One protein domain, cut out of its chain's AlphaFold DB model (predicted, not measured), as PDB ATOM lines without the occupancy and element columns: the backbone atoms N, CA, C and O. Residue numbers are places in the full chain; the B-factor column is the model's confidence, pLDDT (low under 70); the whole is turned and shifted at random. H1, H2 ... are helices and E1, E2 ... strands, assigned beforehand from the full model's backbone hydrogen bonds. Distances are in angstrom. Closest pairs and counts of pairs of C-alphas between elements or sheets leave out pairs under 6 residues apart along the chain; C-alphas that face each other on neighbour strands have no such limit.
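AT A GLANCE: This is residues 223 to 423 of the 546 residues of the protein "Arginine utilization protein RocB" of Maledivibacter halophilus (UniProt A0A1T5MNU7). A twisted sheet of five strands has helices over both faces: H1 and the long H2 cover one face, with the sheet curled round H2, while H5 and H3 cover the other, and H4 packs on H5 farther out. H2 is within reach of the sheet with residues 306 to 321, and its later residues run on past it; at the opposite end of the domain the link from H1 to E2 makes a small loop round Glu 266. The printed part has 201 residues, with five named helices and five named strands in the order E1 H1 E2 E3 H2 E4 H3 H4 H5 E5. The sheet runs E2 E3 E1 E5 E4 and is mixed, and the class is mixed, helices and strands. The whole is compact, with a radius of gyration of the C-alphas of 18.3 A and spans of 56 by 49 by 31 A.

IN THESE COORDINATES: E1, residues 223 to 229, begins at C-alpha 223 (-40.331, 1.904, 27.393) and is 19.6 A long. H1 is residues 244 to 255, 16.7 A. E2, residues 274 to 280, and E3, residues 292 to 301, measure 18.5 A and 28.9 A. H2, residues 306 to 339, is the longest helix at 49.0 A and ends at C-alpha 339 (-3.339, 21.926, 11.394). E4 is residues 351 to 354, 10.0 A. H3, residues 355 to 366, is 16.4 A; H4, residues 368 to 386, is 26.7 A; H5, residues 392 to 406, is 22.3 A. E5, residues 413 to 423, is 28.3 A, bends by 64 degrees at residue 420 and ends at C-alpha 423 (-47.262, -3.703, 30.844).

HOW THE PARTS SIT: E1 and E5 are antiparallel neighbours, with N 225 and O 417 2.8 A apart, within hydrogen-bond range. E3 and E1 are antiparallel, with N 228 and O 293 at 2.8 A. E2 and E3 form an antiparallel hairpin, with N 294 and O 279 at 2.8 A. E5 and edge strand E4 are parallel, with N 414 and O 351 at 2.9 A. H1 and H2 on one face, H3 and H5 on the other, make three layers, helices on both faces of a sheet. H1 runs along the strands at a height over the sheet of 7.9 A, and at 2 degrees to E3 on the local plane. H1 touches residues 316 to 324 of H2, closest at the C-alphas of Ile 251 and Ala 320, 5.5 A, at a steep tilt of 53 degrees, opposite ways. H5 lies over E1 and E5 at a height over the sheet of 8.5 A. H3 stands up from the sheet, its line rising 55 degrees. H3, H4 and H5 form an up and down bundle, each running against the one before it. H4 is not on the sheet; H4 and H5 are a helical hairpin at a shallow tilt of 22 degrees, closest at the C-alphas of Thr 381 and Val 395, 6.0 A. H3 and H4 touch only at the corner, and only just, with 3 pairs of C-alphas within 8 A, closest at the C-alphas of Cys 363 and Phe 370, 6.2 A. E1, H1, E2 and E3, H2, E4 are split strand-helix-strand units, two strands running the same way with other strands between them in the sheet, each with a right-handed crossover; E4, H3 H4 H5, E5 is a strand-helix-strand unit of two parallel neighbours. Every O i to N i+4 pair is within hydrogen-bond range in H1, H2, H3 and H4, and 10 of 11 are in H5.

THE WHOLE: The C-alphas of Glu 266 and His 340 are the two farthest apart, at 59.3 A. The printed part has no cut. The links E1 to H1, H1 to E2, E2 to E3 and H2 to E4 are long. The mean pLDDT of the printed part is 94.7, and residues 408 to 409 are under 70.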
ATOM      1  N   MET A 223     -40.822   0.915  28.346       96.38
ATOM      2  CA  MET A 223     -40.331   1.904  27.393       96.38
ATOM      3  C   MET A 223     -39.289   2.808  28.061       96.38
ATOM      4  O   MET A 223     -39.651   3.820  28.669       96.38
ATOM      5  N   PRO A 224     -37.997   2.444  27.991       97.69
ATOM      6  CA  PRO A 224     -36.931   3.294  28.492       97.69
ATOM      7  C   PRO A 224     -36.809   4.581  27.675       97.69
ATOM      8  O   PRO A 224     -36.860   4.555  26.444       97.69
ATOM      9  N   ILE A 225     -36.591   5.697  28.367       98.06
ATOM     10  CA  ILE A 225     -36.223   6.991  27.791       98.06
ATOM     11  C   ILE A 225     -34.767   7.268  28.136       98.06
ATOM     12  O   ILE A 225     -34.375   7.240  29.302       98.06
ATOM     13  N   ILE A 226     -33.980   7.582  27.112       98.50
ATOM     14  CA  ILE A 226     -32.587   7.983  27.244       98.50
ATOM     15  C   ILE A 226     -32.483   9.456  26.873       98.50
ATOM     16  O   ILE A 226     -32.593   9.819  25.701       98.50
ATOM     17  N   TYR A 227     -32.265  10.302  27.876       98.31
ATOM     18  CA  TYR A 227     -31.929  11.708  27.691       98.31
ATOM     19  C   TYR A 227     -30.419  11.876  27.798       98.31
ATOM     20  O   TYR A 227     -29.808  11.461  28.781       98.31
ATOM     21  N   VAL A 228     -29.815  12.494  26.792       98.00
ATOM     22  CA  VAL A 228     -28.386  12.776  26.751       98.00
ATOM     23  C   VAL A 228     -28.189  14.274  26.672       98.00
ATOM     24  O   VAL A 228     -28.638  14.921  25.730       98.00
ATOM     25  N   LYS A 229     -27.445  14.812  27.623       95.75
ATOM     26  CA  LYS A 229     -26.942  16.175  27.617       95.75
ATOM     27  C   LYS A 229     -25.481  16.160  27.198       95.75
ATOM     28  O   LYS A 229     -24.681  15.395  27.733       95.75
ATOM     29  N   GLY A 230     -25.156  16.977  26.208       94.44
ATOM     30  CA  GLY A 230     -23.796  17.122  25.708       94.44
ATOM     31  C   GLY A 230     -23.114  18.361  26.269       94.44
ATOM     32  O   GLY A 230     -23.579  18.981  27.226       94.44
ATOM     33  N   VAL A 231     -22.032  18.758  25.604       93.00
ATOM     34  CA  VAL A 231     -21.298  19.989  25.910       93.00
ATOM     35  C   VAL A 231     -21.397  20.910  24.704       93.00
ATOM     36  O   VAL A 231     -21.003  20.551  23.591       93.00
ATOM     37  N   LYS A 232     -21.986  22.090  24.905       90.19
ATOM     38  CA  LYS A 232     -22.234  23.052  23.831       90.19
ATOM     39  C   LYS A 232     -20.915  23.664  23.368       90.19
ATOM     40  O   LYS A 232     -20.181  24.220  24.173       90.19
ATOM     41  N   SER A 233     -20.686  23.652  22.062       91.75
ATOM     42  CA  SER A 233     -19.607  24.405  21.425       91.75
ATOM     43  C   SER A 233     -20.058  24.979  20.083       91.75
ATOM     44  O   SER A 233     -21.075  24.556  19.521       91.75
ATOM     45  N   HIS A 234     -19.331  25.970  19.577       93.19
ATOM     46  CA  HIS A 234     -19.528  26.504  18.234       93.19
ATOM     47  C   HIS A 234     -19.081  25.470  17.188       93.19
ATOM     48  O   HIS A 234     -18.103  24.764  17.384       93.19
ATOM     49  N   ILE A 235     -19.743  25.395  16.033       90.12
ATOM     50  CA  ILE A 235     -19.442  24.386  14.999       90.12
ATOM     51  C   ILE A 235     -18.036  24.527  14.391       90.12
ATOM     52  O   ILE A 235     -17.500  23.570  13.846       90.12
ATOM     53  N   ALA A 236     -17.447  25.723  14.477       91.44
ATOM     54  CA  ALA A 236     -16.058  25.971  14.078       91.44
ATOM     55  C   ALA A 236     -15.030  25.440  15.093       91.44
ATOM     56  O   ALA A 236     -13.855  25.365  14.760       91.44
ATOM     57  N   ASP A 237     -15.477  25.075  16.296       90.19
ATOM     58  CA  ASP A 237     -14.692  24.404  17.329       90.19
ATOM     59  C   ASP A 237     -15.471  23.179  17.854       90.19
ATOM     60  O   ASP A 237     -15.981  23.169  18.977       90.19
ATOM     61  N   PRO A 238     -15.650  22.137  17.023       90.75
ATOM     62  CA  PRO A 238     -16.478  20.994  17.390       90.75
ATOM     63  C   PRO A 238     -15.857  20.136  18.503       90.75
ATOM     64  O   PRO A 238     -16.558  19.298  19.061       90.75
ATOM     65  N   TYR A 239     -14.571  20.337  18.810       92.38
ATOM     66  CA  TYR A 239     -13.832  19.623  19.849       92.38
ATOM     67  C   TYR A 239     -13.879  20.343  21.204       92.38
ATOM     68  O   TYR A 239     -13.688  19.700  22.222       92.38
ATOM     69  N   GLY A 240     -14.253  21.625  21.265       90.06
ATOM     70  CA  GLY A 240     -14.597  22.290  22.531       90.06
ATOM     71  C   GLY A 240     -15.891  21.778  23.191       90.06
ATOM     72  O   GLY A 240     -16.313  22.300  24.222       90.06
ATOM     73  N   GLY A 241     -16.567  20.791  22.594       92.75
ATOM     74  CA  GLY A 241     -17.810  20.237  23.110       92.75
ATOM     75  C   GLY A 241     -18.058  18.795  22.680       92.75
ATOM     76  O   GLY A 241     -17.262  18.167  21.986       92.75
ATOM     77  N   VAL A 242     -19.209  18.267  23.085       95.12
ATOM     78  CA  VAL A 242     -19.603  16.873  22.862       95.12
ATOM     79  C   VAL A 242     -21.025  16.857  22.338       95.12
ATOM     80  O   VAL A 242     -21.948  17.303  23.019       95.12
ATOM     81  N   ASN A 243     -21.215  16.341  21.124       95.75
ATOM     82  CA  ASN A 243     -22.540  16.276  20.517       95.75
ATOM     83  C   ASN A 243     -23.378  15.148  21.147       95.75
ATOM     84  O   ASN A 243     -23.048  13.975  20.944       95.75
ATOM     85  N   PRO A 244     -24.494  15.462  21.837       96.62
ATOM     86  CA  PRO A 244     -25.318  14.451  22.500       96.62
ATOM     87  C   PRO A 244     -25.962  13.476  21.511       96.62
ATOM     88  O   PRO A 244     -26.200  12.318  21.847       96.62
ATOM     89  N   SER A 245     -26.178  13.905  20.263       97.25
ATOM     90  CA  SER A 245     -26.741  13.048  19.215       97.25
ATOM     91  C   SER A 245     -25.801  11.896  18.852       97.25
ATOM     92  O   SER A 245     -26.268  10.817  18.503       97.25
ATOM     93  N   LEU A 246     -24.481  12.099  18.953       97.56
ATOM     94  CA  LEU A 246     -23.498  11.052  18.666       97.56
ATOM     95  C   LEU A 246     -23.491   9.976  19.757       97.56
ATOM     96  O   LEU A 246     -23.465   8.787  19.443       97.56
ATOM     97  N   ILE A 247     -23.561  10.393  21.024       98.31
ATOM     98  CA  ILE A 247     -23.681   9.478  22.165       98.31
ATOM     99  C   ILE A 247     -24.978   8.672  22.032       98.31
ATOM    100  O   ILE A 247     -24.950   7.443  22.074       98.31
ATOM    101  N   LEU A 248     -26.109   9.351  21.806       98.44
ATOM    102  CA  LEU A 248     -27.413   8.706  21.690       98.44
ATOM    103  C   LEU A 248     -27.470   7.721  20.509       98.44
ATOM    104  O   LEU A 248     -27.959   6.607  20.674       98.44
ATOM    105  N   ALA A 249     -26.914   8.079  19.346       98.25
ATOM    106  CA  ALA A 249     -26.824   7.177  18.197       98.25
ATOM    107  C   ALA A 249     -26.001   5.914  18.505       98.25
ATOM    108  O   ALA A 249     -26.307   4.830  18.011       98.25
ATOM    109  N   ARG A 250     -24.975   6.021  19.354       98.31
ATOM    110  CA  ARG A 250     -24.179   4.864  19.777       98.31
ATOM    111  C   ARG A 250     -24.923   3.975  20.772       98.31
ATOM    112  O   ARG A 250     -24.831   2.754  20.674       98.31
ATOM    113  N   ILE A 251     -25.697   4.568  21.684       98.56
ATOM    114  CA  ILE A 251     -26.610   3.823  22.567       98.56
ATOM    115  C   ILE A 251     -27.641   3.072  21.722       98.56
ATOM    116  O   ILE A 251     -27.835   1.874  21.919       98.56
ATOM    117  N   GLN A 252     -28.239   3.740  20.732       98.19
ATOM    118  CA  GLN A 252     -29.145   3.108  19.778       98.19
ATOM    119  C   GLN A 252     -28.461   1.935  19.066       98.19
ATOM    120  O   GLN A 252     -28.981   0.829  19.093       98.19
ATOM    121  N   GLN A 253     -27.268   2.127  18.496       97.44
ATOM    122  CA  GLN A 253     -26.543   1.060  17.798       97.44
ATOM    123  C   GLN A 253     -26.275  -0.169  18.684       97.44
ATOM    124  O   GLN A 253     -26.291  -1.294  18.191       97.44
ATOM    125  N   LYS A 254     -26.025   0.031  19.983       96.94
ATOM    126  CA  LYS A 254     -25.814  -1.058  20.947       96.94
ATOM    127  C   LYS A 254     -27.101  -1.779  21.352       96.94
ATOM    128  O   LYS A 254     -27.017  -2.893  21.867       96.94
ATOM    129  N   THR A 255     -28.265  -1.159  21.181       97.31
ATOM    130  CA  THR A 255     -29.534  -1.652  21.743       97.31
ATOM    131  C   THR A 255     -30.544  -2.095  20.682       97.31
ATOM    132  O   THR A 255     -31.251  -3.077  20.893       97.31
ATOM    133  N   GLU A 256     -30.578  -1.430  19.527       97.44
ATOM    134  CA  GLU A 256     -31.464  -1.726  18.398       97.44
ATOM    135  C   GLU A 256     -31.238  -3.148  17.873       97.44
ATOM    136  O   GLU A 256     -30.140  -3.496  17.436       97.44
ATOM    137  N   ILE A 257     -32.292  -3.969  17.902       96.25
ATOM    138  CA  ILE A 257     -32.287  -5.346  17.387       96.25
ATOM    139  C   ILE A 257     -31.183  -6.208  18.050       96.25
ATOM    140  O   ILE A 257     -30.766  -7.239  17.524       96.25
ATOM    141  N   ASN A 258     -30.712  -5.833  19.247       96.12
ATOM    142  CA  ASN A 258     -29.675  -6.581  19.950       96.12
ATOM    143  C   ASN A 258     -30.264  -7.802  20.693       96.12
ATOM    144  O   ASN A 258     -30.944  -7.629  21.711       96.12
ATOM    145  N   PRO A 259     -29.980  -9.049  20.262       95.25
ATOM    146  CA  PRO A 259     -30.517 -10.244  20.909       95.25
ATOM    147  C   PRO A 259     -30.017 -10.439  22.346       95.25
ATOM    148  O   PRO A 259     -30.711 -11.072  23.130       95.25
ATOM    149  N   GLU A 260     -28.880  -9.856  22.745       94.56
ATOM    150  CA  GLU A 260     -28.404  -9.912  24.139       94.56
ATOM    151  C   GLU A 260     -29.328  -9.179  25.121       94.56
ATOM    152  O   GLU A 260     -29.243  -9.371  26.334       94.56
ATOM    153  N   MET A 261     -30.212  -8.325  24.605       95.12
ATOM    154  CA  MET A 261     -31.239  -7.652  25.392       95.12
ATOM    155  C   MET A 261     -32.544  -8.449  25.452       95.12
ATOM    156  O   MET A 261     -33.391  -8.156  26.293       95.12
ATOM    157  N   SER A 262     -32.701  -9.492  24.635       95.94
ATOM    158  CA  SER A 262     -33.897 -10.344  24.658       95.94
ATOM    159  C   SER A 262     -34.017 -11.071  25.990       95.94
ATOM    160  O   SER A 262     -33.016 -11.420  26.620       95.94
ATOM    161  N   ASP A 263     -35.240 -11.226  26.477       96.25
ATOM    162  CA  ASP A 263     -35.535 -11.984  27.684       96.25
ATOM    163  C   ASP A 263     -35.852 -13.432  27.330       96.25
ATOM    164  O   ASP A 263     -36.616 -13.682  26.403       96.25
ATOM    165  N   VAL A 264     -35.212 -14.372  28.021       94.50
ATOM    166  CA  VAL A 264     -35.249 -15.796  27.680       94.50
ATOM    167  C   VAL A 264     -35.892 -16.546  28.829       94.50
ATOM    168  O   VAL A 264     -35.391 -16.518  29.951       94.50
ATOM    169  N   TYR A 265     -36.966 -17.265  28.526       93.38
ATOM    170  CA  TYR A 265     -37.654 -18.117  29.483       93.38
ATOM    171  C   TYR A 265     -37.881 -19.493  28.860       93.38
ATOM    172  O   TYR A 265     -38.500 -19.626  27.805       93.38
ATOM    173  N   GLU A 266     -37.353 -20.529  29.513       90.06
ATOM    174  CA  GLU A 266     -37.315 -21.898  28.990       90.06
ATOM    175  C   GLU A 266     -36.712 -21.976  27.571       90.06
ATOM    176  O   GLU A 266     -35.502 -21.824  27.412       90.06
ATOM    177  N   ASN A 267     -37.534 -22.249  26.551       86.69
ATOM    178  CA  ASN A 267     -37.103 -22.419  25.160       86.69
ATOM    179  C   ASN A 267     -37.517 -21.248  24.252       86.69
ATOM    180  O   ASN A 267     -37.306 -21.331  23.041       86.69
ATOM    181  N   ASP A 268     -38.094 -20.188  24.819       89.44
ATOM    182  CA  ASP A 268     -38.580 -19.018  24.092       89.44
ATOM    183  C   ASP A 268     -37.772 -17.766  24.459       89.44
ATOM    184  O   ASP A 268     -37.176 -17.670  25.535       89.44
ATOM    185  N   ALA A 269     -37.766 -16.788  23.552       93.44
ATOM    186  CA  ALA A 269     -37.149 -15.486  23.765       93.44
ATOM    187  C   ALA A 269     -38.064 -14.364  23.266       93.44
ATOM    188  O   ALA A 269     -38.729 -14.519  22.238       93.44
ATOM    189  N   THR A 270     -38.071 -13.226  23.961       95.44
ATOM    190  CA  THR A 270     -38.699 -12.006  23.441       95.44
ATOM    191  C   THR A 270     -37.962 -11.537  22.184       95.44
ATOM    192  O   THR A 270     -36.760 -11.787  22.050       95.44
ATOM    193  N   PRO A 271     -38.613 -10.801  21.267       94.62
ATOM    194  CA  PRO A 271     -37.866 -10.037  20.281       94.62
ATOM    195  C   PRO A 271     -36.945  -9.017  20.980       94.62
ATOM    196  O   PRO A 271     -37.229  -8.581  22.106       94.62
ATOM    197  N   PRO A 272     -35.837  -8.634  20.328       95.75
ATOM    198  CA  PRO A 272     -34.959  -7.597  20.843       95.75
ATOM    199  C   PRO A 272     -35.640  -6.216  20.819       95.75
ATOM    200  O   PRO A 272     -36.641  -6.036  20.119       95.75
ATOM    201  N   PRO A 273     -35.095  -5.226  21.548       95.88
ATOM    202  CA  PRO A 273     -35.646  -3.879  21.580       95.88
ATOM    203  C   PRO A 273     -35.666  -3.196  20.209       95.88
ATOM    204  O   PRO A 273     -34.770  -3.406  19.387       95.88
ATOM    205  N   VAL A 274     -36.666  -2.334  20.004       96.12
ATOM    206  CA  VAL A 274     -36.836  -1.542  18.775       96.12
ATOM    207  C   VAL A 274     -37.089  -0.080  19.123       96.12
ATOM    208  O   VAL A 274     -38.027   0.246  19.860       96.12
ATOM    209  N   TRP A 275     -36.255   0.805  18.579       96.56
ATOM    210  CA  TRP A 275     -36.372   2.248  18.746       96.56
ATOM    211  C   TRP A 275     -37.504   2.821  17.910       96.56
ATOM    212  O   TRP A 275     -37.645   2.548  16.722       96.56
ATOM    213  N   VAL A 276     -38.293   3.679  18.550       93.25
ATOM    214  CA  VAL A 276     -39.431   4.364  17.924       93.25
ATOM    215  C   VAL A 276     -39.242   5.883  17.896       93.25
ATOM    216  O   VAL A 276     -40.004   6.593  17.242       93.25
ATOM    217  N   ASN A 277     -38.212   6.405  18.575       95.56
ATOM    218  CA  ASN A 277     -37.867   7.823  18.559       95.56
ATOM    219  C   ASN A 277     -36.375   8.065  18.803       95.56
ATOM    220  O   ASN A 277     -35.791   7.464  19.700       95.56
ATOM    221  N   LEU A 278     -35.788   8.990  18.041       96.06
ATOM    222  CA  LEU A 278     -34.403   9.437  18.179       96.06
ATOM    223  C   LEU A 278     -34.289  10.869  17.628       96.06
ATOM    224  O   LEU A 278     -34.417  11.065  16.418       96.06
ATOM    225  N   LYS A 279     -34.096  11.880  18.482       95.56
ATOM    226  CA  LYS A 279     -34.057  13.293  18.054       95.56
ATOM    227  C   LYS A 279     -33.177  14.166  18.946       95.56
ATOM    228  O   LYS A 279     -33.062  13.924  20.144       95.56
ATOM    229  N   ASP A 280     -32.597  15.222  18.383       95.25
ATOM    230  CA  ASP A 280     -31.997  16.289  19.185       95.25
ATOM    231  C   ASP A 280     -33.077  17.195  19.816       95.25
ATOM    232  O   ASP A 280     -34.250  17.164  19.432       95.25
ATOM    233  N   ARG A 281     -32.689  17.985  20.823       94.56
ATOM    234  CA  ARG A 281     -33.564  18.938  21.534       94.56
ATOM    235  C   ARG A 281     -33.274  20.398  21.181       94.56
ATOM    236  O   ARG A 281     -33.561  21.308  21.959       94.56
ATOM    237  N   LYS A 282     -32.682  20.670  20.014       91.69
ATOM    238  CA  LYS A 282     -32.355  22.038  19.615       91.69
ATOM    239  C   LYS A 282     -33.626  22.806  19.234       91.69
ATOM    240  O   LYS A 282     -34.291  22.499  18.251       91.69
ATOM    241  N   LYS A 283     -33.950  23.847  20.008       87.62
ATOM    242  CA  LYS A 283     -35.171  24.662  19.827       87.62
ATOM    243  C   LYS A 283     -35.089  25.611  18.621       87.62
ATOM    244  O   LYS A 283     -36.106  25.915  18.004       87.62
ATOM    245  N   THR A 284     -33.891  26.086  18.276       88.62
ATOM    246  CA  THR A 284     -33.663  27.045  17.181       88.62
ATOM    247  C   THR A 284     -32.403  26.714  16.396       88.62
ATOM    248  O   THR A 284     -31.409  26.278  16.970       88.62
ATOM    249  N   TYR A 285     -32.404  26.974  15.086       89.94
ATOM    250  CA  TYR A 285     -31.198  26.819  14.276       89.94
ATOM    251  C   TYR A 285     -30.157  27.897  14.607       89.94
ATOM    252  O   TYR A 285     -30.436  29.092  14.531       89.94
ATOM    253  N   ASP A 286     -28.941  27.449  14.908       91.81
ATOM    254  CA  ASP A 286     -27.733  28.262  15.026       91.81
ATOM    255  C   ASP A 286     -26.488  27.390  14.750       91.81
ATOM    256  O   ASP A 286     -26.589  26.165  14.601       91.81
ATOM    257  N   ALA A 287     -25.309  28.015  14.698       92.62
ATOM    258  CA  ALA A 287     -24.027  27.365  14.428       92.62
ATOM    259  C   ALA A 287     -23.372  26.730  15.677       92.62
ATOM    260  O   ALA A 287     -22.155  26.807  15.836       92.62
ATOM    261  N   SER A 288     -24.151  26.119  16.574       92.81
ATOM    262  CA  SER A 288     -23.646  25.363  17.731       92.81
ATOM    263  C   SER A 288     -24.011  23.877  17.704       92.81
ATOM    264  O   SER A 288     -24.994  23.454  17.090       92.81
ATOM    265  N   ILE A 289     -23.260  23.089  18.465       91.88
ATOM    266  CA  ILE A 289     -23.642  21.734  18.867       91.88
ATOM    267  C   ILE A 289     -24.964  21.794  19.675       91.88
ATOM    268  O   ILE A 289     -25.148  22.755  20.434       91.88
ATOM    269  N   PRO A 290     -25.901  20.833  19.504       92.62
ATOM    270  CA  PRO A 290     -27.103  20.731  20.337       92.62
ATOM    271  C   PRO A 290     -26.770  20.537  21.821       92.62
ATOM    272  O   PRO A 290     -25.801  19.865  22.157       92.62
ATOM    273  N   GLU A 291     -27.596  21.082  22.714       91.44
ATOM    274  CA  GLU A 291     -27.401  20.926  24.166       91.44
ATOM    275  C   GLU A 291     -27.822  19.540  24.662       91.44
ATOM    276  O   GLU A 291     -27.177  18.978  25.547       91.44
ATOM    277  N   ALA A 292     -28.864  18.965  24.057       95.44
ATOM    278  CA  ALA A 292     -29.361  17.646  24.409       95.44
ATOM    279  C   ALA A 292     -29.911  16.877  23.202       95.44
ATOM    280  O   ALA A 292     -30.221  17.450  22.151       95.44
ATOM    281  N   ALA A 293     -30.032  15.569  23.374       97.50
ATOM    282  CA  ALA A 293     -30.727  14.646  22.496       97.50
ATOM    283  C   ALA A 293     -31.501  13.632  23.337       97.50
ATOM    284  O   ALA A 293     -31.132  13.339  24.472       97.50
ATOM    285  N   VAL A 294     -32.583  13.101  22.785       97.88
ATOM    286  CA  VAL A 294     -33.440  12.138  23.463       97.88
ATOM    287  C   VAL A 294     -33.894  11.052  22.508       97.88
ATOM    288  O   VAL A 294     -34.089  11.288  21.313       97.88
ATOM    289  N   GLY A 295     -34.107   9.861  23.040       97.38
ATOM    290  CA  GLY A 295     -34.864   8.843  22.337       97.38
ATOM    291  C   GLY A 295     -35.365   7.762  23.276       97.38
ATOM    292  O   GLY A 295     -35.034   7.738  24.463       97.38
ATOM    293  N   TYR A 296     -36.221   6.908  22.736       97.50
ATOM    294  CA  TYR A 296     -36.887   5.854  23.485       97.50
ATOM    295  C   TYR A 296     -37.259   4.692  22.573       97.50
ATOM    296  O   TYR A 296     -37.396   4.827  21.349       97.50
ATOM    297  N   PHE A 297     -37.410   3.530  23.192       97.06
ATOM    298  CA  PHE A 297     -37.603   2.267  22.499       97.06
ATOM    299  C   PHE A 297     -38.491   1.334  23.308       97.06
ATOM    300  O   PHE A 297     -38.586   1.457  24.526       97.06
ATOM    301  N   ASN A 298     -39.144   0.396  22.628       95.50
ATOM    302  CA  ASN A 298     -39.929  -0.636  23.294       95.50
ATOM    303  C   ASN A 298     -39.028  -1.823  23.631       95.50
ATOM    304  O   ASN A 298     -38.265  -2.282  22.778       95.50
ATOM    305  N   TRP A 299     -39.144  -2.332  24.854       96.19
ATOM    306  CA  TRP A 299     -38.433  -3.520  25.308       96.19
ATOM    307  C   TRP A 299     -39.410  -4.483  25.982       96.19
ATOM    308  O   TRP A 299     -40.029  -4.157  26.994       96.19
ATOM    309  N   LEU A 300     -39.566  -5.661  25.381       96.81
ATOM    310  CA  LEU A 300     -40.429  -6.720  25.889       96.81
ATOM    311  C   LEU A 300     -39.721  -7.584  26.943       96.81
ATOM    312  O   LEU A 300     -38.512  -7.811  26.856       96.81
ATOM    313  N   THR A 301     -40.484  -8.087  27.916       95.88
ATOM    314  CA  THR A 301     -39.978  -8.882  29.050       95.88
ATOM    315  C   THR A 301     -40.821 -10.130  29.285       95.88
ATOM    316  O   THR A 301     -42.045 -10.066  29.202       95.88
ATOM    317  N   PHE A 302     -40.192 -11.237  29.666       95.81
ATOM    318  CA  PHE A 302     -40.859 -12.417  30.226       95.81
ATOM    319  C   PHE A 302     -40.746 -12.467  31.744       95.81
ATOM    320  O   PHE A 302     -41.720 -12.792  32.406       95.81
ATOM    321  N   THR A 303     -39.561 -12.163  32.272       94.75
ATOM    322  CA  THR A 303     -39.222 -12.274  33.696       94.75
ATOM    323  C   THR A 303     -38.277 -11.187  34.194       94.75
ATOM    324  O   THR A 303     -38.127 -11.041  35.402       94.75
ATOM    325  N   LYS A 304     -37.611 -10.440  33.301       94.88
ATOM    326  CA  LYS A 304     -36.692  -9.367  33.697       94.88
ATOM    327  C   LYS A 304     -37.403  -8.323  34.537       94.88
ATOM    328  O   LYS A 304     -38.430  -7.779  34.122       94.88
ATOM    329  N   SER A 305     -36.798  -7.999  35.671       94.50
ATOM    330  CA  SER A 305     -37.316  -6.959  36.544       94.50
ATOM    331  C   SER A 305     -36.954  -5.550  36.041       94.50
ATOM    332  O   SER A 305     -35.974  -5.371  35.303       94.50
ATOM    333  N   PRO A 306     -37.701  -4.508  36.453       94.06
ATOM    334  CA  PRO A 306     -37.354  -3.114  36.168       94.06
ATOM    335  C   PRO A 306     -35.929  -2.738  36.608       94.06
ATOM    336  O   PRO A 306     -35.257  -1.957  35.931       94.06
ATOM    337  N   ILE A 307     -35.448  -3.322  37.710       95.06
ATOM    338  CA  ILE A 307     -34.099  -3.091  38.243       95.06
ATOM    339  C   ILE A 307     -33.046  -3.646  37.278       95.06
ATOM    340  O   ILE A 307     -32.126  -2.924  36.890       95.06
ATOM    341  N   GLU A 308     -33.206  -4.897  36.833       95.69
ATOM    342  CA  GLU A 308     -32.288  -5.527  35.874       95.69
ATOM    343  C   GLU A 308     -32.225  -4.751  34.554       95.69
ATOM    344  O   GLU A 308     -31.153  -4.599  33.958       95.69
ATOM    345  N   ILE A 309     -33.369  -4.222  34.109       95.62
ATOM    346  CA  ILE A 309     -33.470  -3.385  32.913       95.62
ATOM    347  C   ILE A 309     -32.663  -2.096  33.083       95.62
ATOM    348  O   ILE A 309     -31.803  -1.802  32.250       95.62
ATOM    349  N   ILE A 310     -32.891  -1.342  34.163       96.81
ATOM    350  CA  ILE A 310     -32.168  -0.089  34.423       96.81
ATOM    351  C   ILE A 310     -30.661  -0.338  34.561       96.81
ATOM    352  O   ILE A 310     -29.866   0.400  33.976       96.81
ATOM    353  N   ASP A 311     -30.250  -1.381  35.282       96.44
ATOM    354  CA  ASP A 311     -28.833  -1.688  35.485       96.44
ATOM    355  C   ASP A 311     -28.138  -2.074  34.174       96.44
ATOM    356  O   ASP A 311     -27.040  -1.587  33.882       96.44
ATOM    357  N   LYS A 312     -28.799  -2.865  33.317       96.94
ATOM    358  CA  LYS A 312     -28.283  -3.172  31.977       96.94
ATOM    359  C   LYS A 312     -28.138  -1.907  31.128       96.94
ATOM    360  O   LYS A 312     -27.136  -1.764  30.422       96.94
ATOM    361  N   LEU A 313     -29.092  -0.976  31.207       97.75
ATOM    362  CA  LEU A 313     -29.022   0.293  30.477       97.75
ATOM    363  C   LEU A 313     -27.901   1.192  30.977       97.75
ATOM    364  O   LEU A 313     -27.215   1.782  30.146       97.75
ATOM    365  N   LYS A 314     -27.658   1.261  32.289       98.19
ATOM    366  CA  LYS A 314     -26.527   2.019  32.843       98.19
ATOM    367  C   LYS A 314     -25.198   1.551  32.261       98.19
ATOM    368  O   LYS A 314     -24.407   2.382  31.824       98.19
ATOM    369  N   VAL A 315     -24.983   0.235  32.199       97.81
ATOM    370  CA  VAL A 315     -23.763  -0.349  31.616       97.81
ATOM    371  C   VAL A 315     -23.630   0.034  30.142       97.81
ATOM    372  O   VAL A 315     -22.605   0.577  29.739       97.81
ATOM    373  N   LEU A 316     -24.681  -0.170  29.342       97.94
ATOM    374  CA  LEU A 316     -24.655   0.139  27.908       97.94
ATOM    375  C   LEU A 316     -24.473   1.639  27.629       97.94
ATOM    376  O   LEU A 316     -23.759   2.007  26.696       97.94
ATOM    377  N   CYS A 317     -25.080   2.502  28.445       98.38
ATOM    378  CA  CYS A 317     -24.910   3.952  28.373       98.38
ATOM    379  C   CYS A 317     -23.476   4.365  28.714       98.38
ATOM    380  O   CYS A 317     -22.894   5.173  27.992       98.38
ATOM    381  N   SER A 318     -22.889   3.780  29.762       98.00
ATOM    382  CA  SER A 318     -21.496   4.027  30.149       98.00
ATOM    383  C   SER A 318     -20.530   3.623  29.036       98.00
ATOM    384  O   SER A 318     -19.672   4.408  28.648       98.00
ATOM    385  N   GLU A 319     -20.700   2.433  28.456       97.88
ATOM    386  CA  GLU A 319     -19.872   1.991  27.331       97.88
ATOM    387  C   GLU A 319     -20.026   2.902  26.106       97.88
ATOM    388  O   GLU A 319     -19.043   3.245  25.449       97.88
ATOM    389  N   ALA A 320     -21.259   3.298  25.776       98.25
ATOM    390  CA  ALA A 320     -21.525   4.181  24.645       98.25
ATOM    391  C   ALA A 320     -20.897   5.568  24.834       98.25
ATOM    392  O   ALA A 320     -20.370   6.140  23.874       98.25
ATOM    393  N   MET A 321     -20.933   6.096  26.060       97.69
ATOM    394  CA  MET A 321     -20.264   7.338  26.432       97.69
ATOM    395  C   MET A 321     -18.750   7.210  26.243       97.69
ATOM    396  O   MET A 321     -18.168   7.973  25.470       97.69
ATOM    397  N   ASP A 322     -18.129   6.197  26.849       96.62
ATOM    398  CA  ASP A 322     -16.681   5.968  26.785       96.62
ATOM    399  C   ASP A 322     -16.177   5.811  25.348       96.62
ATOM    400  O   ASP A 322     -15.164   6.389  24.951       96.62
ATOM    401  N   GLU A 323     -16.873   5.014  24.539       97.56
ATOM    402  CA  GLU A 323     -16.521   4.832  23.135       97.56
ATOM    403  C   GLU A 323     -16.700   6.123  22.321       97.56
ATOM    404  O   GLU A 323     -15.969   6.348  21.351       97.56
ATOM    405  N   THR A 324     -17.658   6.975  22.695       97.25
ATOM    406  CA  THR A 324     -17.862   8.282  22.058       97.25
ATOM    407  C   THR A 324     -16.741   9.244  22.390       97.25
ATOM    408  O   THR A 324     -16.170   9.820  21.464       97.25
ATOM    409  N   LEU A 325     -16.358   9.357  23.660       95.69
ATOM    410  CA  LEU A 325     -15.241  10.203  24.072       95.69
ATOM    411  C   LEU A 325     -13.926   9.748  23.421       95.69
ATOM    412  O   LEU A 325     -13.228  10.565  22.826       95.69
ATOM    413  N   LYS A 326     -13.646   8.437  23.392       95.44
ATOM    414  CA  LYS A 326     -12.479   7.879  22.678       95.44
ATOM    415  C   LYS A 326     -12.509   8.177  21.180       95.44
ATOM    416  O   LYS A 326     -11.469   8.438  20.576       95.44
ATOM    417  N   HIS A 327     -13.688   8.124  20.559       96.19
ATOM    418  CA  HIS A 327     -13.832   8.457  19.145       96.19
ATOM    419  C   HIS A 327     -13.531   9.938  18.893       96.19
ATOM    420  O   HIS A 327     -12.718  10.243  18.020       96.19
ATOM    421  N   ILE A 328     -14.111  10.839  19.690       94.88
ATOM    422  CA  ILE A 328     -13.857  12.282  19.613       94.88
ATOM    423  C   ILE A 328     -12.364  12.569  19.803       94.88
ATOM    424  O   ILE A 328     -11.774  13.252  18.968       94.88
ATOM    425  N   GLU A 329     -11.730  11.969  20.812       94.75
ATOM    426  CA  GLU A 329     -10.295  12.111  21.072       94.75
ATOM    427  C   GLU A 329      -9.443  11.649  19.880       94.75
ATOM    428  O   GLU A 329      -8.491  12.322  19.482       94.75
ATOM    429  N   SER A 330      -9.802  10.521  19.261       95.50
ATOM    430  CA  SER A 330      -9.093  10.005  18.085       95.50
ATOM    431  C   SER A 330      -9.226  10.928  16.869       95.50
ATOM    432  O   SER A 330      -8.245  11.165  16.164       95.50
ATOM    433  N   CYS A 331     -10.414  11.497  16.649       96.25
ATOM    434  CA  CYS A 331     -10.653  12.459  15.581       96.25
ATOM    435  C   CYS A 331      -9.945  13.790  15.844       96.25
ATOM    436  O   CYS A 331      -9.440  14.390  14.898       96.25
ATOM    437  N   TYR A 332      -9.887  14.237  17.101       96.00
ATOM    438  CA  TYR A 332      -9.209  15.474  17.481       96.00
ATOM    439  C   TYR A 332      -7.704  15.387  17.231       96.00
ATOM    440  O   TYR A 332      -7.141  16.273  16.596       96.00
ATOM    441  N   LYS A 333      -7.069  14.267  17.609       95.69
ATOM    442  CA  LYS A 333      -5.643  14.016  17.334       95.69
ATOM    443  C   LYS A 333      -5.311  14.161  15.849       95.69
ATOM    444  O   LYS A 333      -4.395  14.894  15.493       95.69
ATOM    445  N   VAL A 334      -6.100  13.522  14.982       97.00
ATOM    446  CA  VAL A 334      -5.924  13.606  13.523       97.00
ATOM    447  C   VAL A 334      -6.138  15.034  13.005       97.00
ATOM    448  O   VAL A 334      -5.417  15.481  12.117       97.00
ATOM    449  N   TYR A 335      -7.111  15.767  13.549       96.12
ATOM    450  CA  TYR A 335      -7.367  17.156  13.167       96.12
ATOM    451  C   TYR A 335      -6.219  18.098  13.569       96.12
ATOM    452  O   TYR A 335      -5.750  18.870  12.732       96.12
ATOM    453  N   CYS A 336      -5.704  17.987  14.798       95.69
ATOM    454  CA  CYS A 336      -4.535  18.749  15.243       95.69
ATOM    455  C   CYS A 336      -3.303  18.451  14.380       95.69
ATOM    456  O   CYS A 336      -2.591  19.373  13.991       95.69
ATOM    457  N   GLU A 337      -3.082  17.186  13.997       96.25
ATOM    458  CA  GLU A 337      -2.004  16.813  13.071       96.25
ATOM    459  C   GLU A 337      -2.125  17.522  11.711       96.25
ATOM    460  O   GLU A 337      -1.111  17.960  11.160       96.25
ATOM    461  N   MET A 338      -3.345  17.671  11.177       96.19
ATOM    462  CA  MET A 338      -3.596  18.383   9.914       96.19
ATOM    463  C   MET A 338      -3.299  19.884  10.009       96.19
ATOM    464  O   MET A 338      -2.853  20.473   9.024       96.19
ATOM    465  N   ASN A 339      -3.538  20.492  11.172       95.12
ATOM    466  CA  ASN A 339      -3.339  21.926  11.394       95.12
ATOM    467  C   ASN A 339      -1.971  22.283  11.992       95.12
ATOM    468  O   ASN A 339      -1.613  23.458  12.014       95.12
ATOM    469  N   HIS A 340      -1.197  21.284  12.424       94.94
ATOM    470  CA  HIS A 340       0.019  21.452  13.223       94.94
ATOM    471  C   HIS A 340      -0.228  22.083  14.606       94.94
ATOM    472  O   HIS A 340       0.630  22.805  15.116       94.94
ATOM    473  N   ASP A 341      -1.377  21.776  15.209       94.38
ATOM    474  CA  ASP A 341      -1.744  22.205  16.560       94.38
ATOM    475  C   ASP A 341      -1.295  21.179  17.617       94.38
ATOM    476  O   ASP A 341      -1.088  19.997  17.324       94.38
ATOM    477  N   GLU A 342      -1.162  21.622  18.869       92.12
ATOM    478  CA  GLU A 342      -0.988  20.712  20.007       92.12
ATOM    479  C   GLU A 342      -2.330  20.067  20.384       92.12
ATOM    480  O   GLU A 342      -3.394  20.668  20.245       92.12
ATOM    481  N   VAL A 343      -2.286  18.816  20.842       91.31
ATOM    482  CA  VAL A 343      -3.479  18.098  21.307       91.31
ATOM    483  C   VAL A 343      -3.680  18.399  22.787       91.31
ATOM    484  O   VAL A 343      -2.877  17.967  23.616       91.31
ATOM    485  N   GLU A 344      -4.769  19.084  23.120       88.38
ATOM    486  CA  GLU A 344      -5.215  19.230  24.505       88.38
ATOM    487  C   GLU A 344      -6.010  17.990  24.962       88.38
ATOM    488  O   GLU A 344      -6.783  17.417  24.186       88.38
ATOM    489  N   PRO A 345      -5.814  17.506  26.201       85.06
ATOM    490  CA  PRO A 345      -6.600  16.397  26.721       85.06
ATOM    491  C   PRO A 345      -8.038  16.843  27.005       85.06
ATOM    492  O   PRO A 345      -8.270  17.918  27.555       85.06
ATOM    493  N   PHE A 346      -8.996  15.974  26.691       85.50
ATOM    494  CA  PHE A 346     -10.360  16.114  27.187       85.50
ATOM    495  C   PHE A 346     -10.390  15.740  28.670       85.50
ATOM    496  O   PHE A 346      -9.951  14.647  29.027       85.50
ATOM    497  N   ASP A 347     -10.923  16.626  29.505       87.12
ATOM    498  CA  ASP A 347     -11.108  16.407  30.943       87.12
ATOM    499  C   ASP A 347     -12.607  16.443  31.250       87.12
ATOM    500  O   ASP A 347     -13.139  17.451  31.705       87.12
ATOM    501  N   TYR A 348     -13.300  15.370  30.857       90.75
ATOM    502  CA  TYR A 348     -14.724  15.190  31.129       90.75
ATOM    503  C   TYR A 348     -14.928  14.078  32.151       90.75
ATOM    504  O   TYR A 348     -14.385  12.981  31.991       90.75
ATOM    505  N   GLU A 349     -15.793  14.329  33.130       91.50
ATOM    506  CA  GLU A 349     -16.269  13.337  34.096       91.50
ATOM    507  C   GLU A 349     -17.751  13.035  33.819       91.50
ATOM    508  O   GLU A 349     -18.639  13.603  34.456       91.50
ATOM    509  N   PRO A 350     -18.063  12.186  32.819       93.44
ATOM    510  CA  PRO A 350     -19.444  11.957  32.432       93.44
ATOM    511  C   PRO A 350     -20.227  11.211  33.515       93.44
ATOM    512  O   PRO A 350     -19.733  10.262  34.128       93.44
ATOM    513  N   GLU A 351     -21.499  11.569  33.669       95.00
ATOM    514  CA  GLU A 351     -22.403  10.932  34.630       95.00
ATOM    515  C   GLU A 351     -23.515  10.141  33.928       95.00
ATOM    516  O   GLU A 351     -24.065  10.556  32.905       95.00
ATOM    517  N   ILE A 352     -23.875   8.988  34.502       97.56
ATOM    518  CA  ILE A 352     -25.015   8.173  34.074       97.56
ATOM    519  C   ILE A 352     -25.948   8.019  35.272       97.56
ATOM    520  O   ILE A 352     -25.656   7.293  36.225       97.56
ATOM    521  N   LEU A 353     -27.080   8.710  35.216       97.88
ATOM    522  CA  LEU A 353     -28.051   8.788  36.296       97.88
ATOM    523  C   LEU A 353     -29.352   8.096  35.902       97.88
ATOM    524  O   LEU A 353     -29.735   8.038  34.735       97.88
ATOM    525  N   THR A 354     -30.064   7.589  36.901       98.50
ATOM    526  CA  THR A 354     -31.493   7.322  36.751       98.50
ATOM    527  C   THR A 354     -32.266   8.624  36.935       98.50
ATOM    528  O   THR A 354     -31.739   9.576  37.520       98.50
ATOM    529  N   PHE A 355     -33.509   8.684  36.464       98.31
ATOM    530  CA  PHE A 355     -34.356   9.852  36.690       98.31
ATOM    531  C   PHE A 355     -34.514  10.152  38.184       98.31
ATOM    532  O   PHE A 355     -34.326  11.299  38.581       98.31
ATOM    533  N   SER A 356     -34.744   9.128  39.015       97.94
ATOM    534  CA  SER A 356     -34.872   9.303  40.466       97.94
ATOM    535  C   SER A 356     -33.644   9.977  41.084       97.94
ATOM    536  O   SER A 356     -33.761  10.964  41.810       97.94
ATOM    537  N   HIS A 357     -32.444   9.524  40.718       97.75
ATOM    538  CA  HIS A 357     -31.200  10.101  41.217       97.75
ATOM    539  C   HIS A 357     -30.977  11.524  40.677       97.75
ATOM    540  O   HIS A 357     -30.570  12.414  41.423       97.75
ATOM    541  N   ALA A 358     -31.283  11.776  39.402       97.62
ATOM    542  CA  ALA A 358     -31.206  13.118  38.830       97.62
ATOM    543  C   ALA A 358     -32.147  14.103  39.553       97.62
ATOM    544  O   ALA A 358     -31.736  15.212  39.903       97.62
ATOM    545  N   TYR A 359     -33.380  13.675  39.836       97.81
ATOM    546  CA  TYR A 359     -34.365  14.446  40.591       97.81
ATOM    547  C   TYR A 359     -33.875  14.735  42.015       97.81
ATOM    548  O   TYR A 359     -33.873  15.885  42.453       97.81
ATOM    549  N   GLU A 360     -33.356  13.727  42.722       97.56
ATOM    550  CA  GLU A 360     -32.774  13.913  44.054       97.56
ATOM    551  C   GLU A 360     -31.623  14.925  44.074       97.56
ATOM    552  O   GLU A 360     -31.519  15.722  45.010       97.56
ATOM    553  N   LEU A 361     -30.731  14.890  43.080       96.56
ATOM    554  CA  LEU A 361     -29.616  15.833  42.985       96.56
ATOM    555  C   LEU A 361     -30.109  17.262  42.742       96.56
ATOM    556  O   LEU A 361     -29.593  18.197  43.361       96.56
ATOM    557  N   ALA A 362     -31.130  17.439  41.901       96.19
ATOM    558  CA  ALA A 362     -31.747  18.741  41.663       96.19
ATOM    559  C   ALA A 362     -32.419  19.284  42.940       96.19
ATOM    560  O   ALA A 362     -32.149  20.423  43.333       96.19
ATOM    561  N   CYS A 363     -33.169  18.443  43.662       96.38
ATOM    562  CA  CYS A 363     -33.748  18.768  44.969       96.38
ATOM    563  C   CYS A 363     -32.681  19.156  46.002       96.38
ATOM    564  O   CYS A 363     -32.821  20.163  46.691       96.38
ATOM    565  N   LYS A 364     -31.579  18.400  46.102       95.88
ATOM    566  CA  LYS A 364     -30.474  18.710  47.031       95.88
ATOM    567  C   LYS A 364     -29.802  20.048  46.708       95.88
ATOM    568  O   LYS A 364     -29.317  20.713  47.621       95.88
ATOM    569  N   LYS A 365     -29.755  20.435  45.430       94.38
ATOM    570  CA  LYS A 365     -29.080  21.654  44.964       94.38
ATOM    571  C   LYS A 365     -29.932  22.918  45.112       94.38
ATOM    572  O   LYS A 365     -29.383  23.947  45.497       94.38
ATOM    573  N   TYR A 366     -31.231  22.844  44.819       93.94
ATOM    574  CA  TYR A 366     -32.111  24.022  44.738       93.94
ATOM    575  C   TYR A 366     -33.296  24.002  45.721       93.94
ATOM    576  O   TYR A 366     -33.975  25.012  45.882       93.94
ATOM    577  N   GLY A 367     -33.536  22.890  46.424       95.00
ATOM    578  CA  GLY A 367     -34.587  22.785  47.438       95.00
ATOM    579  C   GLY A 367     -35.991  23.034  46.878       95.00
ATOM    580  O   GLY A 367     -36.334  22.550  45.802       95.00
ATOM    581  N   GLU A 368     -36.792  23.801  47.621       95.75
ATOM    582  CA  GLU A 368     -38.193  24.115  47.287       95.75
ATOM    583  C   GLU A 368     -38.359  24.835  45.940       95.75
ATOM    584  O   GLU A 368     -39.385  24.663  45.293       95.75
ATOM    585  N   GLU A 369     -37.363  25.605  45.482       96.19
ATOM    586  CA  GLU A 369     -37.433  26.305  44.189       96.19
ATOM    587  C   GLU A 369     -37.565  25.315  43.025       96.19
ATOM    588  O   GLU A 369     -38.398  25.500  42.138       96.19
ATOM    589  N   PHE A 370     -36.780  24.234  43.052       96.69
ATOM    590  CA  PHE A 370     -36.867  23.199  42.028       96.69
ATOM    591  C   PHE A 370     -38.164  22.401  42.133       96.69
ATOM    592  O   PHE A 370     -38.775  22.147  41.101       96.69
ATOM    593  N   ILE A 371     -38.576  22.035  43.351       96.81
ATOM    594  CA  ILE A 371     -39.786  21.232  43.583       96.81
ATOM    595  C   ILE A 371     -41.015  21.971  43.048       96.81
ATOM    596  O   ILE A 371     -41.713  21.434  42.195       96.81
ATOM    597  N   ASN A 372     -41.215  23.228  43.455       97.31
ATOM    598  CA  ASN A 372     -42.365  24.018  43.015       97.31
ATOM    599  C   ASN A 372     -42.357  24.227  41.494       97.31
ATOM    600  O   ASN A 372     -43.381  24.064  40.844       97.31
ATOM    601  N   GLY A 373     -41.196  24.542  40.903       97.75
ATOM    602  CA  GLY A 373     -41.101  24.714  39.452       97.75
ATOM    603  C   GLY A 373     -41.300  23.409  38.670       97.75
ATOM    604  O   GLY A 373     -41.827  23.433  37.563       97.75
ATOM    605  N   TYR A 374     -40.890  22.264  39.229       97.38
ATOM    606  CA  TYR A 374     -41.148  20.953  38.636       97.38
ATOM    607  C   TYR A 374     -42.645  20.621  38.665       97.38
ATOM    608  O   TYR A 374     -43.167  20.164  37.654       97.38
ATOM    609  N   GLU A 375     -43.328  20.876  39.785       96.94
ATOM    610  CA  GLU A 375     -44.780  20.685  39.923       96.94
ATOM    611  C   GLU A 375     -45.563  21.593  38.961       96.94
ATOM    612  O   GLU A 375     -46.404  21.104  38.212       96.94
ATOM    613  N   GLU A 376     -45.222  22.885  38.879       97.31
ATOM    614  CA  GLU A 376     -45.831  23.813  37.910       97.31
ATOM    615  C   GLU A 376     -45.634  23.330  36.460       97.31
ATOM    616  O   GLU A 376     -46.568  23.328  35.658       97.31
ATOM    617  N   TYR A 377     -44.427  22.869  36.118       97.56
ATOM    618  CA  TYR A 377     -44.130  22.374  34.773       97.56
ATOM    619  C   TYR A 377     -44.794  21.021  34.467       97.56
ATOM    620  O   TYR A 377     -45.130  20.735  33.310       97.56
ATOM    621  N   LEU A 378     -44.996  20.182  35.487       97.31
ATOM    622  CA  LEU A 378     -45.764  18.945  35.394       97.31
ATOM    623  C   LEU A 378     -47.226  19.238  35.065       97.31
ATOM    624  O   LEU A 378     -47.739  18.631  34.126       97.31
ATOM    625  N   ASP A 379     -47.853  20.188  35.757       96.56
ATOM    626  CA  ASP A 379     -49.234  20.599  35.492       96.56
ATOM    627  C   ASP A 379     -49.396  21.129  34.058       96.56
ATOM    628  O   ASP A 379     -50.252  20.654  33.310       96.56
ATOM    629  N   GLU A 380     -48.507  22.025  33.611       96.31
ATOM    630  CA  GLU A 380     -48.519  22.538  32.230       96.31
ATOM    631  C   GLU A 380     -48.377  21.412  31.190       96.31
ATOM    632  O   GLU A 380     -49.055  21.386  30.157       96.31
ATOM    633  N   THR A 381     -47.481  20.461  31.453       95.69
ATOM    634  CA  THR A 381     -47.223  19.342  30.544       95.69
ATOM    635  C   THR A 381     -48.373  18.327  30.560       95.69
ATOM    636  O   THR A 381     -48.697  17.749  29.518       95.69
ATOM    637  N   LYS A 382     -49.027  18.132  31.712       94.88
ATOM    638  CA  LYS A 382     -50.236  17.318  31.855       94.88
ATOM    639  C   LYS A 382     -51.386  17.916  31.049       94.88
ATOM    640  O   LYS A 382     -52.011  17.183  30.284       94.88
ATOM    641  N   ASP A 383     -51.610  19.223  31.135       94.19
ATOM    642  CA  ASP A 383     -52.632  19.917  30.344       94.19
ATOM    643  C   ASP A 383     -52.390  19.748  28.837       94.19
ATOM    644  O   ASP A 383     -53.301  19.400  28.082       94.19
ATOM    645  N   ASP A 384     -51.141  19.903  28.381       95.25
ATOM    646  CA  ASP A 384     -50.780  19.672  26.980       95.25
ATOM    647  C   ASP A 384     -51.060  18.227  26.523       95.25
ATOM    648  O   ASP A 384     -51.443  17.997  25.369       95.25
ATOM    649  N   TYR A 385     -50.859  17.245  27.406       92.44
ATOM    650  CA  TYR A 385     -51.161  15.841  27.136       92.44
ATOM    651  C   TYR A 385     -52.668  15.570  27.086       92.44
ATOM    652  O   TYR A 385     -53.135  14.932  26.141       92.44
ATOM    653  N   LEU A 386     -53.438  16.094  28.044       89.44
ATOM    654  CA  LEU A 386     -54.898  15.963  28.076       89.44
ATOM    655  C   LEU A 386     -55.556  16.631  26.856       89.44
ATOM    656  O   LEU A 386     -56.479  16.070  26.258       89.44
ATOM    657  N   ASP A 387     -55.009  17.762  26.405       89.25
ATOM    658  CA  ASP A 387     -55.402  18.436  25.162       89.25
ATOM    659  C   ASP A 387     -54.969  17.671  23.892       89.25
ATOM    660  O   ASP A 387     -55.373  18.010  22.775       89.25
ATOM    661  N   GLY A 388     -54.136  16.635  24.026       87.31
ATOM    662  CA  GLY A 388     -53.590  15.853  22.919       87.31
ATOM    663  C   GLY A 388     -52.575  16.600  22.055       87.31
ATOM    664  O   GLY A 388     -52.381  16.234  20.895       87.31
ATOM    665  N   LYS A 389     -51.937  17.650  22.585       93.62
ATOM    666  CA  LYS A 389     -50.859  18.384  21.898       93.62
ATOM    667  C   LYS A 389     -49.544  17.610  21.925       93.62
ATOM    668  O   LYS A 389     -48.718  17.776  21.027       93.62
ATOM    669  N   ILE A 390     -49.347  16.783  22.950       94.12
ATOM    670  CA  ILE A 390     -48.178  15.920  23.117       94.12
ATOM    671  C   ILE A 390     -48.589  14.497  23.495       94.12
ATOM    672  O   ILE A 390     -49.714  14.245  23.918       94.12
ATOM    673  N   THR A 391     -47.667  13.555  23.320       92.31
ATOM    674  CA  THR A 391     -47.855  12.147  23.682       92.31
ATOM    675  C   THR A 391     -47.336  11.869  25.092       92.31
ATOM    676  O   THR A 391     -46.494  12.609  25.598       92.31
ATOM    677  N   LEU A 392     -47.773  10.761  25.698       92.44
ATOM    678  CA  LEU A 392     -47.298  10.315  27.013       92.44
ATOM    679  C   LEU A 392     -45.753  10.226  27.113       92.44
ATOM    680  O   LEU A 392     -45.199  10.814  28.041       92.44
ATOM    681  N   PRO A 393     -45.022   9.610  26.156       94.75
ATOM    682  CA  PRO A 393     -43.559   9.665  26.166       94.75
ATOM    683  C   PRO A 393     -42.980  11.083  26.154       94.75
ATOM    684  O   PRO A 393     -41.975  11.330  26.815       94.75
ATOM    685  N   GLU A 394     -43.584  12.030  25.427       95.62
ATOM    686  CA  GLU A 394     -43.079  13.409  25.384       95.62
ATOM    687  C   GLU A 394     -43.259  14.128  26.729       95.62
ATOM    688  O   GLU A 394     -42.417  14.958  27.068       95.62
ATOM    689  N   VAL A 395     -44.282  13.778  27.522       96.56
ATOM    690  CA  VAL A 395     -44.424  14.264  28.905       96.56
ATOM    691  C   VAL A 395     -43.203  13.868  29.730       96.56
ATOM    692  O   VAL A 395     -42.504  14.728  30.265       96.56
ATOM    693  N   ALA A 396     -42.879  12.573  29.757       96.88
ATOM    694  CA  ALA A 396     -41.729  12.071  30.499       96.88
ATOM    695  C   ALA A 396     -40.405  12.670  29.984       96.88
ATOM    696  O   ALA A 396     -39.555  13.061  30.782       96.88
ATOM    697  N   VAL A 397     -40.248  12.830  28.662       97.12
ATOM    698  CA  VAL A 397     -39.093  13.519  28.058       97.12
ATOM    699  C   VAL A 397     -38.949  14.946  28.581       97.12
ATOM    700  O   VAL A 397     -37.850  15.331  28.971       97.12
ATOM    701  N   ARG A 398     -40.031  15.731  28.584       97.31
ATOM    702  CA  ARG A 398     -40.013  17.125  29.044       97.31
ATOM    703  C   ARG A 398     -39.634  17.219  30.520       97.31
ATOM    704  O   ARG A 398     -38.821  18.069  30.869       97.31
ATOM    705  N   LEU A 399     -40.163  16.337  31.364       98.00
ATOM    706  CA  LEU A 399     -39.847  16.301  32.796       98.00
ATOM    707  C   LEU A 399     -38.390  15.888  33.061       98.00
ATOM    708  O   LEU A 399     -37.717  16.485  33.901       98.00
ATOM    709  N   ILE A 400     -37.862  14.917  32.307       97.62
ATOM    710  CA  ILE A 400     -36.439  14.544  32.371       97.62
ATOM    711  C   ILE A 400     -35.554  15.706  31.913       97.62
ATOM    712  O   ILE A 400     -34.544  15.992  32.554       97.62
ATOM    713  N   GLU A 401     -35.923  16.379  30.822       95.88
ATOM    714  CA  GLU A 401     -35.213  17.544  30.291       95.88
ATOM    715  C   GLU A 401     -35.190  18.684  31.313       95.88
ATOM    716  O   GLU A 401     -34.110  19.187  31.618       95.88
ATOM    717  N   TYR A 402     -36.335  19.018  31.916       96.38
ATOM    718  CA  TYR A 402     -36.435  20.026  32.973       96.38
ATOM    719  C   TYR A 402     -35.489  19.712  34.138       96.38
ATOM    720  O   TYR A 402     -34.674  20.552  34.520       96.38
ATOM    721  N   THR A 403     -35.513  18.477  34.653       96.44
ATOM    722  CA  THR A 403     -34.600  18.032  35.718       96.44
ATOM    723  C   THR A 403     -33.133  18.094  35.275       96.44
ATOM    724  O   THR A 403     -32.278  18.630  35.981       96.44
ATOM    725  N   GLY A 404     -32.820  17.603  34.074       93.75
ATOM    726  CA  GLY A 404     -31.467  17.595  33.522       93.75
ATOM    727  C   GLY A 404     -30.907  18.992  33.233       93.75
ATOM    728  O   GLY A 404     -29.692  19.204  33.318       93.75
ATOM    729  N   GLU A 405     -31.752  19.976  32.924       91.19
ATOM    730  CA  GLU A 405     -31.355  21.375  32.742       91.19
ATOM    731  C   GLU A 405     -30.825  22.000  34.042       91.19
ATOM    732  O   GLU A 405     -29.919  22.835  33.965       91.19
ATOM    733  N   GLN A 406     -31.287  21.541  35.212       89.62
ATOM    734  CA  GLN A 406     -30.845  22.012  36.537       89.62
ATOM    735  C   GLN A 406     -29.481  21.438  36.955       89.62
ATOM    736  O   GLN A 406     -28.691  22.084  37.663       89.62
ATOM    737  N   LEU A 407     -29.152  20.251  36.440       87.06
ATOM    738  CA  LEU A 407     -27.891  19.535  36.653       87.06
ATOM    739  C   LEU A 407     -26.786  19.995  35.684       87.06
ATOM    740  O   LEU A 407     -26.107  19.191  35.055       87.06
ATOM    741  N   ARG A 408     -26.613  21.302  35.450       69.94
ATOM    742  CA  ARG A 408     -25.488  21.785  34.619       69.94
ATOM    743  C   ARG A 408     -24.158  21.490  35.326       69.94
ATOM    744  O   ARG A 408     -23.863  22.163  36.311       69.94
ATOM    745  N   SER A 409     -23.391  20.523  34.818       67.62
ATOM    746  CA  SER A 409     -22.044  20.172  35.302       67.62
ATOM    747  C   SER A 409     -20.907  20.606  34.367       67.62
ATOM    748  O   SER A 409     -19.779  20.698  34.813       67.62
ATOM    749  N   GLY A 410     -21.171  20.970  33.107       80.00
ATOM    750  CA  GLY A 410     -20.096  21.204  32.123       80.00
ATOM    751  C   GLY A 410     -19.592  19.907  31.478       80.00
ATOM    752  O   GLY A 410     -19.004  19.964  30.401       80.00
ATOM    753  N   ASP A 411     -19.946  18.768  32.071       91.62
ATOM    754  CA  ASP A 411     -19.699  17.419  31.581       91.62
ATOM    755  C   ASP A 411     -20.910  16.828  30.841       91.62
ATOM    756  O   ASP A 411     -22.058  17.236  31.075       91.62
ATOM    757  N   PRO A 412     -20.690  15.841  29.953       94.94
ATOM    758  CA  PRO A 412     -21.764  15.030  29.396       94.94
ATOM    759  C   PRO A 412     -22.552  14.283  30.484       94.94
ATOM    760  O   PRO A 412     -21.978  13.712  31.407       94.94
ATOM    761  N   LEU A 413     -23.873  14.214  30.336       96.75
ATOM    762  CA  LEU A 413     -24.768  13.545  31.286       96.75
ATOM    763  C   LEU A 413     -25.782  12.684  30.534       96.75
ATOM    764  O   LEU A 413     -26.392  13.141  29.568       96.75
ATOM    765  N   ILE A 414     -26.008  11.459  31.001       98.38
ATOM    766  CA  ILE A 414     -27.101  10.597  30.548       98.38
ATOM    767  C   ILE A 414     -28.088  10.416  31.701       98.38
ATOM    768  O   ILE A 414     -27.686  10.045  32.801       98.38
ATOM    769  N   ILE A 415     -29.379  10.633  31.445       98.56
ATOM    770  CA  ILE A 415     -30.466  10.314  32.374       98.56
ATOM    771  C   ILE A 415     -31.330   9.211  31.758       98.56
ATOM    772  O   ILE A 415     -31.831   9.350  30.640       98.56
ATOM    773  N   ILE A 416     -31.498   8.123  32.506       98.69
ATOM    774  CA  ILE A 416     -32.344   6.980  32.160       98.69
ATOM    775  C   ILE A 416     -33.663   7.112  32.920       98.69
ATOM    776  O   ILE A 416     -33.676   7.089  34.151       98.69
ATOM    777  N   GLY A 417     -34.765   7.221  32.187       98.00
ATOM    778  CA  GLY A 417     -36.122   7.166  32.726       98.00
ATOM    779  C   GLY A 417     -36.941   6.055  32.080       98.00
ATOM    780  O   GLY A 417     -36.489   5.369  31.163       98.00
ATOM    781  N   ILE A 418     -38.169   5.898  32.550       96.81
ATOM    782  CA  ILE A 418     -39.189   5.011  32.003       96.81
ATOM    783  C   ILE A 418     -40.407   5.871  31.667       96.81
ATOM    784  O   ILE A 418     -40.718   6.830  32.367       96.81
ATOM    785  N   SER A 419     -41.102   5.547  30.584       94.00
ATOM    786  CA  SER A 419     -42.422   6.104  30.301       94.00
ATOM    787  C   SER A 419     -43.465   5.005  30.223       94.00
ATOM    788  O   SER A 419     -43.173   3.874  29.829       94.00
ATOM    789  N   GLY A 420     -44.707   5.373  30.535       87.00
ATOM    790  CA  GLY A 420     -45.865   4.558  30.206       87.00
ATOM    791  C   GLY A 420     -46.105   4.475  28.685       87.00
ATOM    792  O   GLY A 420     -45.594   5.313  27.934       87.00
ATOM    793  N   PRO A 421     -46.892   3.491  28.223       90.06
ATOM    794  CA  PRO A 421     -47.530   2.478  29.053       90.06
ATOM    795  C   PRO A 421     -46.538   1.371  29.427       90.06
ATOM    796  O   PRO A 421     -45.759   0.898  28.592       90.06
ATOM    797  N   PHE A 422     -46.584   0.982  30.697       93.44
ATOM    798  CA  PHE A 422     -45.873  -0.163  31.248       93.44
ATOM    799  C   PHE A 422     -46.855  -1.332  31.335       93.44
ATOM    800  O   PHE A 422     -47.914  -1.202  31.950       93.44
ATOM    801  N   TYR A 423     -46.490  -2.467  30.748       95.06
ATOM    802  CA  TYR A 423     -47.262  -3.703  30.844       95.06
ATOM    803  C   TYR A 423     -46.485  -4.683  31.717       95.06
ATOM    804  O   TYR A 423     -45.370  -5.064  31.340       95.06
TER     805      TYR A 423